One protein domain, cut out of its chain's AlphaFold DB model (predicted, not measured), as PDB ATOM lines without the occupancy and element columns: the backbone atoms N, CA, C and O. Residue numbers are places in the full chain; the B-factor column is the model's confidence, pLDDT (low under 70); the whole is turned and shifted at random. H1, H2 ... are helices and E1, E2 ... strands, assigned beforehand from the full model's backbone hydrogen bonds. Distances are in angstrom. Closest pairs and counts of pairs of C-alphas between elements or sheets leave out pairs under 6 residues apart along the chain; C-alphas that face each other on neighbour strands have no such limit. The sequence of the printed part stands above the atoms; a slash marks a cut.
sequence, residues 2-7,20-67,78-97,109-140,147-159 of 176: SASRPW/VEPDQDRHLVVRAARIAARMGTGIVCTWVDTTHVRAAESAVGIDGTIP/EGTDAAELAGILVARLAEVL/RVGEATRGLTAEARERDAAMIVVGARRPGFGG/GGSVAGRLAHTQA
ATOM      1  N   SER A   2     -58.704  13.043  18.505       50.72
ATOM      2  CA  SER A   2     -57.403  13.507  17.987       50.72
ATOM      3  C   SER A   2     -56.290  12.645  18.579       50.72
ATOM      4  O   SER A   2     -56.034  12.736  19.783       50.72
ATOM      5  N   ALA A   3     -55.636  11.804  17.772       64.50
ATOM      6  CA  ALA A   3     -54.477  11.068  18.256       64.50
ATOM      7  C   ALA A   3     -53.389  12.102  18.562       64.50
ATOM      8  O   ALA A   3     -52.912  12.815  17.685       64.50
ATOM      9  N   SER A   4     -53.076  12.265  19.840       75.00
ATOM     10  CA  SER A   4     -52.058  13.188  20.320       75.00
ATOM     11  C   SER A   4     -51.171  12.417  21.280       75.00
ATOM     12  O   SER A   4     -51.654  11.670  22.131       75.00
ATOM     13  N   ARG A   5     -49.858  12.563  21.115       89.69
ATOM     14  CA  ARG A   5     -48.879  12.109  22.103       89.69
ATOM     15  C   ARG A   5     -48.340  13.373  22.762       89.69
ATOM     16  O   ARG A   5     -47.680  14.136  22.058       89.69
ATOM     17  N   PRO A   6     -48.617  13.637  24.048       91.81
ATOM     18  CA  PRO A   6     -48.069  14.805  24.724       91.81
ATOM     19  C   PRO A   6     -46.560  14.649  24.947       91.81
ATOM     20  O   PRO A   6     -45.996  13.565  24.783       91.81
ATOM     21  N   TRP A   7     -45.900  15.737  25.339       92.50
ATOM     22  CA  TRP A   7     -44.514  15.674  25.789       92.50
ATOM     23  C   TRP A   7     -44.384  14.752  27.013       92.50
ATOM     24  O   TRP A   7     -45.250  14.782  27.889       92.50
ATOM     25  N   VAL A  20     -44.319  15.148   9.206       93.00
ATOM     26  CA  VAL A  20     -44.418  13.686   9.095       93.00
ATOM     27  C   VAL A  20     -45.640  13.258   8.290       93.00
ATOM     28  O   VAL A  20     -46.668  13.921   8.324       93.00
ATOM     29  N   GLU A  21     -45.528  12.120   7.604       86.56
ATOM     30  CA  GLU A  21     -46.614  11.483   6.844       86.56
ATOM     31  C   GLU A  21     -46.710   9.986   7.198       86.56
ATOM     32  O   GLU A  21     -45.678   9.383   7.522       86.56
ATOM     33  N   PRO A  22     -47.898   9.352   7.096       81.25
ATOM     34  CA  PRO A  22     -48.104   7.940   7.439       81.25
ATOM     35  C   PRO A  22     -47.141   6.954   6.761       81.25
ATOM     36  O   PRO A  22     -46.748   5.959   7.377       81.25
ATOM     37  N   ASP A  23     -46.732   7.229   5.521       76.75
ATOM     38  CA  ASP A  23     -45.926   6.323   4.688       76.75
ATOM     39  C   ASP A  23     -44.506   6.875   4.386       76.75
ATOM     40  O   ASP A  23     -43.825   6.502   3.434       76.75
ATOM     41  N   GLN A  24     -44.011   7.790   5.228       79.12
ATOM     42  CA  GLN A  24     -42.669   8.362   5.070       79.12
ATOM     43  C   GLN A  24     -41.524   7.365   5.339       79.12
ATOM     44  O   GLN A  24     -41.629   6.429   6.133       79.12
ATOM     45  N   ASP A  25     -40.352   7.650   4.765       81.81
ATOM     46  CA  ASP A  25     -39.119   6.908   5.041       81.81
ATOM     47  C   ASP A  25     -38.641   7.141   6.490       81.81
ATOM     48  O   ASP A  25     -38.339   8.275   6.887       81.81
ATOM     49  N   ARG A  26     -38.509   6.062   7.277       87.12
ATOM     50  CA  ARG A  26     -38.063   6.116   8.686       87.12
ATOM     51  C   ARG A  26     -36.721   6.841   8.859       87.12
ATOM     52  O   ARG A  26     -36.485   7.449   9.904       87.12
ATOM     53  N   HIS A  27     -35.845   6.835   7.851       87.12
ATOM     54  CA  HIS A  27     -34.541   7.502   7.919       87.12
ATOM     55  C   HIS A  27     -34.645   9.033   8.042       87.12
ATOM     56  O   HIS A  27     -33.722   9.688   8.537       87.12
ATOM     57  N   LEU A  28     -35.750   9.630   7.593       89.25
ATOM     58  CA  LEU A  28     -36.020  11.054   7.789       89.25
ATOM     59  C   LEU A  28     -36.192  11.358   9.283       89.25
ATOM     60  O   LEU A  28     -35.479  12.207   9.817       89.25
ATOM     61  N   VAL A  29     -37.052  10.594   9.960       93.62
ATOM     62  CA  VAL A  29     -37.322  10.724  11.400       93.62
ATOM     63  C   VAL A  29     -36.045  10.504  12.215       93.62
ATOM     64  O   VAL A  29     -35.711  11.326  13.066       93.62
ATOM     65  N   VAL A  30     -35.265   9.463  11.898       94.88
ATOM     66  CA  VAL A  30     -33.980   9.185  12.571       94.88
ATOM     67  C   VAL A  30     -32.999  10.354  12.442       94.88
ATOM     68  O   VAL A  30     -32.317  10.709  13.405       94.88
ATOM     69  N   ARG A  31     -32.887  10.961  11.256       95.06
ATOM     70  CA  ARG A  31     -31.970  12.091  11.047       95.06
ATOM     71  C   ARG A  31     -32.425  13.339  11.786       95.06
ATOM     72  O   ARG A  31     -31.588  13.969  12.425       95.06
ATOM     73  N   ALA A  32     -33.717  13.658  11.748       95.69
ATOM     74  CA  ALA A  32     -34.273  14.763  12.524       95.69
ATOM     75  C   ALA A  32     -34.010  14.569  14.029       95.69
ATOM     76  O   ALA A  32     -33.489  15.475  14.676       95.69
ATOM     77  N   ALA A  33     -34.244  13.360  14.553       96.50
ATOM     78  CA  ALA A  33     -33.951  12.983  15.940       96.50
ATOM     79  C   ALA A  33     -32.489  13.213  16.325       96.50
ATOM     80  O   ALA A  33     -32.200  13.851  17.334       96.50
ATOM     81  N   ARG A  34     -31.547  12.767  15.491       96.25
ATOM     82  CA  ARG A  34     -30.115  12.993  15.736       96.25
ATOM     83  C   ARG A  34     -29.745  14.474  15.750       96.25
ATOM     84  O   ARG A  34     -28.845  14.862  16.489       96.25
ATOM     85  N   ILE A  35     -30.404  15.296  14.936       96.94
ATOM     86  CA  ILE A  35     -30.175  16.744  14.916       96.94
ATOM     87  C   ILE A  35     -30.727  17.384  16.190       96.94
ATOM     88  O   ILE A  35     -29.989  18.114  16.845       96.94
ATOM     89  N   ALA A  36     -31.952  17.039  16.596       96.62
ATOM     90  CA  ALA A  36     -32.536  17.520  17.850       96.62
ATOM     91  C   ALA A  36     -31.669  17.151  19.061       96.62
ATOM     92  O   ALA A  36     -31.334  18.021  19.862       96.62
ATOM     93  N   ALA A  37     -31.203  15.897  19.128       95.19
ATOM     94  CA  ALA A  37     -30.294  15.431  20.173       95.19
ATOM     95  C   ALA A  37     -28.999  16.256  20.227       95.19
ATOM     96  O   ALA A  37     -28.565  16.668  21.298       95.19
ATOM     97  N   ARG A  38     -28.389  16.545  19.067       96.25
ATOM     98  CA  ARG A  38     -27.172  17.374  18.980       96.25
ATOM     99  C   ARG A  38     -27.408  18.834  19.362       96.25
ATOM    100  O   ARG A  38     -26.469  19.488  19.801       96.25
ATOM    101  N   MET A  39     -28.623  19.334  19.172       95.75
ATOM    102  CA  MET A  39     -29.035  20.676  19.587       95.75
ATOM    103  C   MET A  39     -29.496  20.731  21.051       95.75
ATOM    104  O   MET A  39     -29.747  21.819  21.553       95.75
ATOM    105  N   GLY A  40     -29.615  19.587  21.734       95.50
ATOM    106  CA  GLY A  40     -30.127  19.523  23.103       95.50
ATOM    107  C   GLY A  40     -31.612  19.881  23.220       95.50
ATOM    108  O   GLY A  40     -32.032  20.369  24.263       95.50
ATOM    109  N   THR A  41     -32.401  19.663  22.164       96.44
ATOM    110  CA  THR A  41     -33.837  19.986  22.123       96.44
ATOM    111  C   THR A  41     -34.692  18.763  21.771       96.44
ATOM    112  O   THR A  41     -34.173  17.686  21.467       96.44
ATOM    113  N   GLY A  42     -36.017  18.914  21.832       96.81
ATOM    114  CA  GLY A  42     -36.985  17.884  21.451       96.81
ATOM    115  C   GLY A  42     -37.577  18.081  20.054       96.81
ATOM    116  O   GLY A  42     -37.230  19.017  19.332       96.81
ATOM    117  N   ILE A  43     -38.497  17.191  19.675       97.88
ATOM    118  CA  ILE A  43     -39.169  17.212  18.367       97.88
ATOM    119  C   ILE A  43     -40.686  17.206  18.518       97.88
ATOM    120  O   ILE A  43     -41.254  16.341  19.182       97.88
ATOM    121  N   VAL A  44     -41.351  18.112  17.812       97.88
ATOM    122  CA  VAL A  44     -42.781  18.009  17.521       97.88
ATOM    123  C   VAL A  44     -42.936  17.309  16.179       97.88
ATOM    124  O   VAL A  44     -42.546  17.851  15.147       97.88
ATOM    125  N   CYS A  45     -43.476  16.093  16.183       97.31
ATOM    126  CA  CYS A  45     -43.839  15.393  14.956       97.31
ATOM    127  C   CYS A  45     -45.234  15.852  14.529       97.31
ATOM    128  O   CYS A  45     -46.217  15.506  15.184       97.31
ATOM    129  N   THR A  46     -45.309  16.626  13.451       95.88
ATOM    130  CA  THR A  46     -46.547  17.244  12.970       95.88
ATOM    131  C   THR A  46     -47.005  16.600  11.678       95.88
ATOM    132  O   THR A  46     -46.333  16.713  10.650       95.88
ATOM    133  N   TRP A  47     -48.168  15.958  11.723       93.69
ATOM    134  CA  TRP A  47     -48.877  15.532  10.524       93.69
ATOM    135  C   TRP A  47     -49.931  16.580  10.168       93.69
ATOM    136  O   TRP A  47     -50.748  16.945  11.015       93.69
ATOM    137  N   VAL A  48     -49.888  17.086   8.932       90.62
ATOM    138  CA  VAL A  48     -50.908  17.994   8.398       90.62
ATOM    139  C   VAL A  48     -51.712  17.243   7.348       90.62
ATOM    140  O   VAL A  48     -51.246  17.038   6.230       90.62
ATOM    141  N   ASP A  49     -52.922  16.843   7.708       85.81
ATOM    142  CA  ASP A  49     -53.854  16.204   6.798       85.81
ATOM    143  C   ASP A  49     -54.380  17.225   5.777       85.81
ATOM    144  O   ASP A  49     -55.096  18.179   6.102       85.81
ATOM    145  N   THR A  50     -53.985  17.013   4.521       77.94
ATOM    146  CA  THR A  50     -54.385  17.838   3.373       77.94
ATOM    147  C   THR A  50     -55.602  17.283   2.629       77.94
ATOM    148  O   THR A  50     -56.145  17.973   1.762       77.94
ATOM    149  N   THR A  51     -56.048  16.057   2.929       69.31
ATOM    150  CA  THR A  51     -57.166  15.409   2.224       69.31
ATOM    151  C   THR A  51     -58.502  15.960   2.712       69.31
ATOM    152  O   THR A  51     -59.390  16.226   1.899       69.31
ATOM    153  N   HIS A  52     -58.595  16.287   4.001       60.12
ATOM    154  CA  HIS A  52     -59.797  16.857   4.617       60.12
ATOM    155  C   HIS A  52     -60.072  18.323   4.225       60.12
ATOM    156  O   HIS A  52     -61.147  18.850   4.504       60.12
ATOM    157  N   VAL A  53     -59.147  18.988   3.519       48.81
ATOM    158  CA  VAL A  53     -59.374  20.333   2.949       48.81
ATOM    159  C   VAL A  53     -60.360  20.285   1.775       48.81
ATOM    160  O   VAL A  53     -61.135  21.219   1.571       48.81
ATOM    161  N   ARG A  54     -60.388  19.180   1.018       40.25
ATOM    162  CA  ARG A  54     -61.204  19.082  -0.203       40.25
ATOM    163  C   ARG A  54     -62.701  18.915   0.055       40.25
ATOM    164  O   ARG A  54     -63.490  19.294  -0.807       40.25
ATOM    165  N   ALA A  55     -63.099  18.411   1.223       47.28
ATOM    166  CA  ALA A  55     -64.512  18.268   1.572       47.28
ATOM    167  C   ALA A  55     -65.214  19.631   1.748       47.28
ATOM    168  O   ALA A  55     -66.395  19.755   1.436       47.28
ATOM    169  N   ALA A  56     -64.488  20.667   2.183       42.94
ATOM    170  CA  ALA A  56     -65.053  22.001   2.389       42.94
ATOM    171  C   ALA A  56     -65.088  22.853   1.106       42.94
ATOM    172  O   ALA A  56     -66.034  23.608   0.896       42.94
ATOM    173  N   GLU A  57     -64.082  22.736   0.231       42.31
ATOM    174  CA  GLU A  57     -63.968  23.594  -0.961       42.31
ATOM    175  C   GLU A  57     -64.788  23.091  -2.163       42.31
ATOM    176  O   GLU A  57     -65.276  23.906  -2.944       42.31
ATOM    177  N   SER A  58     -65.030  21.779  -2.291       45.00
ATOM    178  CA  SER A  58     -65.936  21.232  -3.326       45.00
ATOM    179  C   SER A  58     -67.424  21.425  -3.009       45.00
ATOM    180  O   SER A  58     -68.274  21.105  -3.838       45.00
ATOM    181  N   ALA A  59     -67.752  21.944  -1.824       48.84
ATOM    182  CA  ALA A  59     -69.122  22.227  -1.406       48.84
ATOM    183  C   ALA A  59     -69.578  23.651  -1.763       48.84
ATOM    184  O   ALA A  59     -70.632  24.071  -1.308       48.84
ATOM    185  N   VAL A  60     -68.819  24.415  -2.553       48.47
ATOM    186  CA  VAL A  60     -69.271  25.720  -3.055       48.47
ATOM    187  C   VAL A  60     -69.621  25.566  -4.529       48.47
ATOM    188  O   VAL A  60     -68.751  25.337  -5.369       48.47
ATOM    189  N   GLY A  61     -70.914  25.655  -4.841       50.31
ATOM    190  CA  GLY A  61     -71.399  25.677  -6.215       50.31
ATOM    191  C   GLY A  61     -70.808  26.851  -7.001       50.31
ATOM    192  O   GLY A  61     -70.368  27.854  -6.440       50.31
ATOM    193  N   ILE A  62     -70.821  26.745  -8.331       53.00
ATOM    194  CA  ILE A  62     -70.333  27.779  -9.270       53.00
ATOM    195  C   ILE A  62     -71.084  29.123  -9.077       53.00
ATOM    196  O   ILE A  62     -70.620  30.177  -9.505       53.00
ATOM    197  N   ASP A  63     -72.227  29.091  -8.394       58.78
ATOM    198  CA  ASP A  63     -73.101  30.204  -8.028       58.78
ATOM    199  C   ASP A  63     -72.840  30.790  -6.621       58.78
ATOM    200  O   ASP A  63     -73.539  31.714  -6.207       58.78
ATOM    201  N   GLY A  64     -71.853  30.280  -5.876       52.06
ATOM    202  CA  GLY A  64     -71.585  30.690  -4.493       52.06
ATOM    203  C   GLY A  64     -72.555  30.095  -3.466       52.06
ATOM    204  O   GLY A  64     -72.499  30.462  -2.290       52.06
ATOM    205  N   THR A  65     -73.425  29.171  -3.880       46.47
ATOM    206  CA  THR A  65     -74.322  28.456  -2.974       46.47
ATOM    207  C   THR A  65     -73.559  27.318  -2.308       46.47
ATOM    208  O   THR A  65     -72.962  26.483  -2.985       46.47
ATOM    209  N   ILE A  66     -73.597  27.260  -0.976       56.59
ATOM    210  CA  ILE A  66     -73.184  26.074  -0.221       56.59
ATOM    211  C   ILE A  66     -74.398  25.137  -0.202       56.59
ATOM    212  O   ILE A  66     -75.397  25.502   0.426       56.59
ATOM    213  N   PRO A  67     -74.394  23.969  -0.878       51.56
ATOM    214  CA  PRO A  67     -75.484  23.019  -0.761       51.56
ATOM    215  C   PRO A  67     -75.551  22.552   0.692       51.56
ATOM    216  O   PRO A  67     -74.716  21.778   1.157       51.56
ATOM    217  N   GLU A  78     -65.767   6.556   3.605       43.94
ATOM    218  CA  GLU A  78     -65.076   5.316   3.197       43.94
ATOM    219  C   GLU A  78     -63.534   5.484   3.149       43.94
ATOM    220  O   GLU A  78     -62.808   4.615   2.662       43.94
ATOM    221  N   GLY A  79     -63.010   6.601   3.663       51.06
ATOM    222  CA  GLY A  79     -61.599   6.817   3.952       51.06
ATOM    223  C   GLY A  79     -61.189   6.186   5.285       51.06
ATOM    224  O   GLY A  79     -61.944   6.169   6.251       51.06
ATOM    225  N   THR A  80     -59.966   5.658   5.360       58.25
ATOM    226  CA  THR A  80     -59.372   5.229   6.636       58.25
ATOM    227  C   THR A  80     -59.504   6.349   7.672       58.25
ATOM    228  O   THR A  80     -59.057   7.465   7.407       58.25
ATOM    229  N   ASP A  81     -60.090   6.051   8.837       80.12
ATOM    230  CA  ASP A  81     -60.302   7.023   9.914       80.12
ATOM    231  C   ASP A  81     -58.971   7.728  10.230       80.12
ATOM    232  O   ASP A  81     -57.968   7.087  10.564       80.12
ATOM    233  N   ALA A  82     -58.933   9.057  10.107       80.19
ATOM    234  CA  ALA A  82     -57.739   9.849  10.395       80.19
ATOM    235  C   ALA A  82     -57.199   9.572  11.809       80.19
ATOM    236  O   ALA A  82     -55.988   9.632  12.037       80.19
ATOM    237  N   ALA A  83     -58.072   9.213  12.758       83.06
ATOM    238  CA  ALA A  83     -57.666   8.795  14.095       83.06
ATOM    239  C   ALA A  83     -56.901   7.460  14.087       83.06
ATOM    240  O   ALA A  83     -55.912   7.323  14.815       83.06
ATOM    241  N   GLU A  84     -57.314   6.500  13.256       86.75
ATOM    242  CA  GLU A  84     -56.623   5.221  13.074       86.75
ATOM    243  C   GLU A  84     -55.244   5.438  12.437       86.75
ATOM    244  O   GLU A  84     -54.231   4.986  12.983       86.75
ATOM    245  N   LEU A  85     -55.176   6.208  11.344       86.94
ATOM    246  CA  LEU A  85     -53.909   6.548  10.687       86.94
ATOM    247  C   LEU A  85     -52.954   7.280  11.629       86.94
ATOM    248  O   LEU A  85     -51.763   6.957  11.681       86.94
ATOM    249  N   ALA A  86     -53.466   8.232  12.409       89.88
ATOM    250  CA  ALA A  86     -52.662   8.954  13.378       89.88
ATOM    251  C   ALA A  86     -52.160   8.026  14.500       89.88
ATOM    252  O   ALA A  86     -50.999   8.128  14.899       89.88
ATOM    253  N   GLY A  87     -52.972   7.068  14.961       91.19
ATOM    254  CA  GLY A  87     -52.550   6.034  15.911       91.19
ATOM    255  C   GLY A  87     -51.417   5.156  15.368       91.19
ATOM    256  O   GLY A  87     -50.397   4.969  16.039       91.19
ATOM    257  N   ILE A  88     -51.549   4.685  14.124       90.94
ATOM    258  CA  ILE A  88     -50.509   3.910  13.426       90.94
ATOM    259  C   ILE A  88     -49.225   4.735  13.283       90.94
ATOM    260  O   ILE A  88     -48.128   4.234  13.544       90.94
ATOM    261  N   LEU A  89     -49.343   6.005  12.891       92.25
ATOM    262  CA  LEU A  89     -48.199   6.898  12.732       92.25
ATOM    263  C   LEU A  89     -47.490   7.148  14.070       92.25
ATOM    264  O   LEU A  89     -46.267   7.039  14.131       92.25
ATOM    265  N   VAL A  90     -48.227   7.402  15.156       95.00
ATOM    266  CA  VAL A  90     -47.652   7.561  16.504       95.00
ATOM    267  C   VAL A  90     -46.900   6.305  16.938       95.00
ATOM    268  O   VAL A  90     -45.781   6.421  17.442       95.00
ATOM    269  N   ALA A  91     -47.461   5.114  16.710       93.62
ATOM    270  CA  ALA A  91     -46.792   3.854  17.033       93.62
ATOM    271  C   ALA A  91     -45.482   3.686  16.239       93.62
ATOM    272  O   ALA A  91     -44.430   3.418  16.821       93.62
ATOM    273  N   ARG A  92     -45.507   3.947  14.924       93.44
ATOM    274  CA  ARG A  92     -44.307   3.903  14.066       93.44
ATOM    275  C   ARG A  92     -43.245   4.916  14.492       93.44
ATOM    276  O   ARG A  92     -42.054   4.612  14.442       93.44
ATOM    277  N   LEU A  93     -43.659   6.118  14.892       95.81
ATOM    278  CA  LEU A  93     -42.755   7.145  15.407       95.81
ATOM    279  C   LEU A  93     -42.122   6.710  16.734       95.81
ATOM    280  O   LEU A  93     -40.917   6.880  16.896       95.81
ATOM    281  N   ALA A  94     -42.888   6.094  17.638       95.44
ATOM    282  CA  ALA A  94     -42.388   5.573  18.913       95.44
ATOM    283  C   ALA A  94     -41.305   4.511  18.725       95.44
ATOM    284  O   ALA A  94     -40.227   4.635  19.304       95.44
ATOM    285  N   GLU A  95     -41.528   3.547  17.829       94.56
ATOM    286  CA  GLU A  95     -40.528   2.525  17.482       94.56
ATOM    287  C   GLU A  95     -39.187   3.121  17.028       94.56
ATOM    288  O   GLU A  95     -38.137   2.511  17.223       94.56
ATOM    289  N   VAL A  96     -39.210   4.298  16.396       94.00
ATOM    290  CA  VAL A  96     -38.013   4.958  15.860       94.00
ATOM    291  C   VAL A  96     -37.380   5.917  16.867       94.00
ATOM    292  O   VAL A  96     -36.155   5.971  16.967       94.00
ATOM    293  N   LEU A  97     -38.188   6.706  17.574       95.69
ATOM    294  CA  LEU A  97     -37.729   7.822  18.402       95.69
ATOM    295  C   LEU A  97     -37.406   7.412  19.837       95.69
ATOM    296  O   LEU A  97     -36.447   7.936  20.406       95.69
ATOM    297  N   ARG A 109     -52.884  18.117  12.543       90.62
ATOM    298  CA  ARG A 109     -53.540  19.318  12.015       90.62
ATOM    299  C   ARG A 109     -54.241  18.994  10.707       90.62
ATOM    300  O   ARG A 109     -53.805  18.115   9.983       90.62
ATOM    301  N   VAL A 110     -55.279  19.755  10.382       88.25
ATOM    302  CA  VAL A 110     -55.956  19.707   9.079       88.25
ATOM    303  C   VAL A 110     -55.682  21.014   8.347       88.25
ATOM    304  O   VAL A 110     -55.737  22.083   8.964       88.25
ATOM    305  N   GLY A 111     -55.377  20.959   7.051       85.75
ATOM    306  CA  GLY A 111     -55.140  22.167   6.262       85.75
ATOM    307  C   GLY A 111     -54.091  22.012   5.170       85.75
ATOM    308  O   GLY A 111     -53.687  20.919   4.796       85.75
ATOM    309  N   GLU A 112     -53.620  23.149   4.659       85.56
ATOM    310  CA  GLU A 112     -52.465  23.195   3.762       85.56
ATOM    311  C   GLU A 112     -51.169  22.976   4.557       85.56
ATOM    312  O   GLU A 112     -50.964  23.588   5.607       85.56
ATOM    313  N   ALA A 113     -50.287  22.109   4.051       87.94
ATOM    314  CA  ALA A 113     -49.091  21.653   4.761       87.94
ATOM    315  C   ALA A 113     -48.188  22.807   5.227       87.94
ATOM    316  O   ALA A 113     -47.779  22.843   6.388       87.94
ATOM    317  N   THR A 114     -47.911  23.784   4.355       89.44
ATOM    318  CA  THR A 114     -47.066  24.940   4.692       89.44
ATOM    319  C   THR A 114     -47.674  25.743   5.836       89.44
ATOM    320  O   THR A 114     -46.985  26.007   6.822       89.44
ATOM    321  N   ARG A 115     -48.961  26.102   5.751       90.31
ATOM    322  CA  ARG A 115     -49.687  26.812   6.815       90.31
ATOM    323  C   ARG A 115     -49.718  26.025   8.118       90.31
ATOM    324  O   ARG A 115     -49.443  26.612   9.160       90.31
ATOM    325  N   GLY A 116     -50.001  24.724   8.068       92.31
ATOM    326  CA  GLY A 116     -50.042  23.866   9.255       92.31
ATOM    327  C   GLY A 116     -48.693  23.800   9.974       92.31
ATOM    328  O   GLY A 116     -48.629  24.011  11.185       92.31
ATOM    329  N   LEU A 117     -47.606  23.599   9.224       94.44
ATOM    330  CA  LEU A 117     -46.246  23.583   9.773       94.44
ATOM    331  C   LEU A 117     -45.798  24.966  10.265       94.44
ATOM    332  O   LEU A 117     -45.161  25.064  11.309       94.44
ATOM    333  N   THR A 118     -46.176  26.037   9.557       95.06
ATOM    334  CA  THR A 118     -45.919  27.425   9.985       95.06
ATOM    335  C   THR A 118     -46.610  27.724  11.315       95.06
ATOM    336  O   THR A 118     -46.014  28.334  12.201       95.06
ATOM    337  N   ALA A 119     -47.874  27.315  11.452       95.00
ATOM    338  CA  ALA A 119     -48.651  27.513  12.668       95.00
ATOM    339  C   ALA A 119     -48.034  26.748  13.842       95.00
ATOM    340  O   ALA A 119     -47.782  27.356  14.878       95.00
ATOM    341  N   GLU A 120     -47.686  25.468  13.657       95.88
ATOM    342  CA  GLU A 120     -47.011  24.697  14.707       95.88
ATOM    343  C   GLU A 120     -45.681  25.340  15.116       95.88
ATOM    344  O   GLU A 120     -45.413  25.484  16.305       95.88
ATOM    345  N   ALA A 121     -44.864  25.770  14.151       96.56
ATOM    346  CA  ALA A 121     -43.582  26.399  14.447       96.56
ATOM    347  C   ALA A 121     -43.734  27.681  15.271       96.56
ATOM    348  O   ALA A 121     -42.964  27.899  16.201       96.56
ATOM    349  N   ARG A 122     -44.746  28.501  14.973       96.06
ATOM    350  CA  ARG A 122     -45.043  29.716  15.744       96.06
ATOM    351  C   ARG A 122     -45.587  29.404  17.134       96.06
ATOM    352  O   ARG A 122     -45.163  30.026  18.097       96.06
ATOM    353  N   GLU A 123     -46.514  28.457  17.244       95.38
ATOM    354  CA  GLU A 123     -47.130  28.077  18.523       95.38
ATOM    355  C   GLU A 123     -46.128  27.445  19.498       95.38
ATOM    356  O   GLU A 123     -46.310  27.527  20.711       95.38
ATOM    357  N   ARG A 124     -45.079  26.807  18.972       95.62
ATOM    358  CA  ARG A 124     -44.052  26.098  19.746       95.62
ATOM    359  C   ARG A 124     -42.748  26.874  19.900       95.62
ATOM    360  O   ARG A 124     -41.817  26.300  20.448       95.62
ATOM    361  N   ASP A 125     -42.666  28.096  19.373       96.25
ATOM    362  CA  ASP A 125     -41.418  28.868  19.262       96.25
ATOM    363  C   ASP A 125     -40.250  28.026  18.704       96.25
ATOM    364  O   ASP A 125     -39.163  27.912  19.271       96.25
ATOM    365  N   ALA A 126     -40.524  27.320  17.605       97.38
ATOM    366  CA  ALA A 126     -39.646  26.278  17.095       97.38
ATOM    367  C   ALA A 126     -38.294  26.826  16.625       97.38
ATOM    368  O   ALA A 126     -38.221  27.816  15.898       97.38
ATOM    369  N   ALA A 127     -37.217  26.097  16.923       97.44
ATOM    370  CA  ALA A 127     -35.875  26.475  16.480       97.44
ATOM    371  C   ALA A 127     -35.705  26.377  14.951       97.44
ATOM    372  O   ALA A 127     -34.881  27.079  14.369       97.44
ATOM    373  N   MET A 128     -36.450  25.475  14.301       97.44
ATOM    374  CA  MET A 128     -36.521  25.316  12.844       97.44
ATOM    375  C   MET A 128     -37.655  24.365  12.449       97.44
ATOM    376  O   MET A 128     -38.133  23.563  13.261       97.44
ATOM    377  N   ILE A 129     -38.013  24.400  11.167       97.62
ATOM    378  CA  ILE A 129     -38.892  23.416  10.531       97.62
ATOM    379  C   ILE A 129     -38.037  22.415   9.750       97.62
ATOM    380  O   ILE A 129     -37.163  22.796   8.972       97.62
ATOM    381  N   VAL A 130     -38.302  21.126   9.929       95.94
ATOM    382  CA  VAL A 130     -37.617  20.017   9.264       95.94
ATOM    383  C   VAL A 130     -38.610  19.284   8.370       95.94
ATOM    384  O   VAL A 130     -39.675  18.864   8.820       95.94
ATOM    385  N   VAL A 131     -38.254  19.105   7.100       92.19
ATOM    386  CA  VAL A 131     -39.074  18.392   6.108       92.19
ATOM    387  C   VAL A 131     -38.219  17.473   5.245       92.19
ATOM    388  O   VAL A 131     -37.008  17.654   5.113       92.19
ATOM    389  N   GLY A 132     -38.845  16.471   4.637       86.31
ATOM    390  CA  GLY A 132     -38.200  15.624   3.637       86.31
ATOM    391  C   GLY A 132     -38.089  16.301   2.277       86.31
ATOM    392  O   GLY A 132     -38.952  17.085   1.886       86.31
ATOM    393  N   ALA A 133     -37.041  15.964   1.530       75.06
ATOM    394  CA  ALA A 133     -36.969  16.232   0.103       75.06
ATOM    395  C   ALA A 133     -37.943  15.328  -0.668       75.06
ATOM    396  O   ALA A 133     -38.339  14.259  -0.204       75.06
ATOM    397  N   ARG A 134     -38.288  15.738  -1.888       65.19
ATOM    398  CA  ARG A 134     -39.161  14.983  -2.791       65.19
ATOM    399  C   ARG A 134     -38.636  13.572  -3.067       65.19
ATOM    400  O   ARG A 134     -37.485  13.429  -3.477       65.19
ATOM    401  N   ARG A 135     -39.524  12.571  -3.032       57.62
ATOM    402  CA  ARG A 135     -39.311  11.273  -3.692       57.62
ATOM    403  C   ARG A 135     -40.138  11.210  -4.988       57.62
ATOM    404  O   ARG A 135     -41.327  11.529  -4.946       57.62
ATOM    405  N   PRO A 136     -39.563  10.839  -6.145       49.19
ATOM    406  CA  PRO A 136     -40.354  10.544  -7.339       49.19
ATOM    407  C   PRO A 136     -41.361   9.417  -7.047       49.19
ATOM    408  O   PRO A 136     -40.992   8.427  -6.427       49.19
ATOM    409  N   GLY A 137     -42.622   9.569  -7.470       50.81
ATOM    410  CA  GLY A 137     -43.657   8.528  -7.343       50.81
ATOM    411  C   GLY A 137     -44.423   8.476  -6.013       50.81
ATOM    412  O   GLY A 137     -45.330   7.663  -5.884       50.81
ATOM    413  N   PHE A 138     -44.116   9.344  -5.043       50.75
ATOM    414  CA  PHE A 138     -44.804   9.375  -3.749       50.75
ATOM    415  C   PHE A 138     -45.891  10.463  -3.729       50.75
ATOM    416  O   PHE A 138     -45.593  11.656  -3.623       50.75
ATOM    417  N   GLY A 139     -47.155  10.053  -3.876       50.03
ATOM    418  CA  GLY A 139     -48.309  10.946  -4.059       50.03
ATOM    419  C   GLY A 139     -48.627  11.876  -2.879       50.03
ATOM    420  O   GLY A 139     -49.304  12.879  -3.081       50.03
ATOM    421  N   GLY A 140     -48.099  11.603  -1.680       51.09
ATOM    422  CA  GLY A 140     -48.381  12.384  -0.465       51.09
ATOM    423  C   GLY A 140     -47.776  13.794  -0.440       51.09
ATOM    424  O   GLY A 140     -48.322  14.686   0.191       51.09
ATOM    425  N   GLY A 147     -47.726  25.165  -8.035       43.97
ATOM    426  CA  GLY A 147     -47.338  26.242  -7.102       43.97
ATOM    427  C   GLY A 147     -46.015  26.102  -6.332       43.97
ATOM    428  O   GLY A 147     -45.752  26.960  -5.486       43.97
ATOM    429  N   GLY A 148     -45.201  25.070  -6.580       56.06
ATOM    430  CA  GLY A 148     -43.891  24.886  -5.939       56.06
ATOM    431  C   GLY A 148     -43.766  23.552  -5.206       56.06
ATOM    432  O   GLY A 148     -44.469  22.600  -5.508       56.06
ATOM    433  N   SER A 149     -42.815  23.441  -4.286       70.81
ATOM    434  CA  SER A 149     -42.740  22.307  -3.363       70.81
ATOM    435  C   SER A 149     -42.872  22.832  -1.940       70.81
ATOM    436  O   SER A 149     -42.359  23.923  -1.687       70.81
ATOM    437  N   VAL A 150     -43.469  22.077  -1.007       77.62
ATOM    438  CA  VAL A 150     -43.668  22.545   0.384       77.62
ATOM    439  C   VAL A 150     -42.348  23.029   0.982       77.62
ATOM    440  O   VAL A 150     -42.291  24.088   1.589       77.62
ATOM    441  N   ALA A 151     -41.252  22.307   0.735       78.12
ATOM    442  CA  ALA A 151     -39.914  22.705   1.170       78.12
ATOM    443  C   ALA A 151     -39.468  24.042   0.557       78.12
ATOM    444  O   ALA A 151     -38.951  24.898   1.271       78.12
ATOM    445  N   GLY A 152     -39.689  24.238  -0.746       79.94
ATOM    446  CA  GLY A 152     -39.392  25.501  -1.421       79.94
ATOM    447  C   GLY A 152     -40.250  26.652  -0.898       79.94
ATOM    448  O   GLY A 152     -39.725  27.719  -0.588       79.94
ATOM    449  N   ARG A 153     -41.558  26.435  -0.725       83.31
ATOM    450  CA  ARG A 153     -42.466  27.445  -0.176       83.31
ATOM    451  C   ARG A 153     -42.089  27.806   1.255       83.31
ATOM    452  O   ARG A 153     -42.000  28.989   1.569       83.31
ATOM    453  N   LEU A 154     -41.816  26.817   2.106       85.88
ATOM    454  CA  LEU A 154     -41.321  27.040   3.462       85.88
ATOM    455  C   LEU A 154     -40.021  27.861   3.429       85.88
ATOM    456  O   LEU A 154     -39.949  28.917   4.050       85.88
ATOM    457  N   ALA A 155     -39.023  27.461   2.642       84.94
ATOM    458  CA  ALA A 155     -37.736  28.160   2.583       84.94
ATOM    459  C   ALA A 155     -37.854  29.661   2.242       84.94
ATOM    460  O   ALA A 155     -37.017  30.450   2.672       84.94
ATOM    461  N   HIS A 156     -38.895  30.065   1.509       85.38
ATOM    462  CA  HIS A 156     -39.147  31.465   1.162       85.38
ATOM    463  C   HIS A 156     -40.086  32.218   2.112       85.38
ATOM    464  O   HIS A 156     -40.158  33.442   2.032       85.38
ATOM    465  N   THR A 157     -40.837  31.524   2.970       87.56
ATOM    466  CA  THR A 157     -41.938  32.133   3.745       87.56
ATOM    467  C   THR A 157     -41.735  32.096   5.254       87.56
ATOM    468  O   THR A 157     -42.425  32.819   5.974       87.56
ATOM    469  N   GLN A 158     -40.827  31.256   5.752       90.88
ATOM    470  CA  GLN A 158     -40.670  31.040   7.187       90.88
ATOM    471  C   GLN A 158     -39.762  32.081   7.842       90.88
ATOM    472  O   GLN A 158     -38.765  32.519   7.277       90.88
ATOM    473  N   ALA A 159     -40.111  32.443   9.079       91.12
ATOM    474  CA  ALA A 159     -39.274  33.275   9.945       91.12
ATOM    475  C   ALA A 159     -38.172  32.467  10.653       91.12
ATOM    476  O   ALA A 159     -37.222  33.043  11.172       91.12
TER     477      ALA A 159
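What this domain is: This is residues 2 to 7, 20 to 67, 78 to 97, 109 to 140 and 147 to 159 of the 176 residues of the protein "Universal stress protein family protein" of Occultella aeris (UniProt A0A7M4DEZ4). What is the main picture? Strand E1 runs through the middle with H3 on one side and H4 on the other, H1 is by its first end, and E2 lies between H1 and H5; H5 packs on H4. From E1's other end a thin arm with H2 leads away and makes the length, and residues 60 to 65 stick out. What is it made of? The printed part has 119 residues, with five named helices and two named strands in the order H1 E1 H2 H3 H4 E2 H5, mostly helix. It is only just compact, close to loose, with a radius of gyration of the C-alphas of 16.1 A and spans of 55 by 33 by 31 A.

Where its parts are: Where do the first elements lie? H1, residues 26 to 39, begins at C-alpha 26 (-38.063, 6.116, 8.686) and is 20.3 A long; E1, residues 43 to 49, is 18.7 A. What follows? H2 is residues 54 to 57, H3 residues 82 to 97 at 21.6 A, H4 residues 113 to 123 at 15.3 A, E2 residues 128 to 132, and H5 residues 150 to 157, ending at C-alpha 157 (-41.938, 32.133, 3.745).

How they stand to each other: What surrounds E1? The closest C-alphas of E1 and H4, Val 48 and Ala 113, are 5.5 A apart; E1 is near H3 and E2. Do the strands pair? E1 and E2 pair with no named strand, but residues 48 to 49 of E1 pair with residues 109 to 110, parallel. How do the helices meet? H1 and H3 touch, H3 with residues 93 to 97 alone, closest at C-alphas Val 30 and Val 96, 6.7 A, at a steep tilt of 59 degrees. H4 and H5 touch, closest at C-alphas Thr 114 and Val 150, 6.0 A. Every O i to N i+4 pair is within hydrogen-bond range in H1, H3, H4 and H5; H2 is too short for one.

The domain as a whole: How far does it reach? The two C-alphas farthest apart, Arg 38 and Asp 63, are 54.8 A apart. Where is it cut? Residues 8 to 19, 68 to 77, 98 to 108 and 141 to 146 are not printed, with C-alpha gaps of 16.8, 20.9, 20.6 and 15.4 A. Where is confidence low? The pLDDT is under 70 in 31 residues, among them 51 to 67 and 134 to 140.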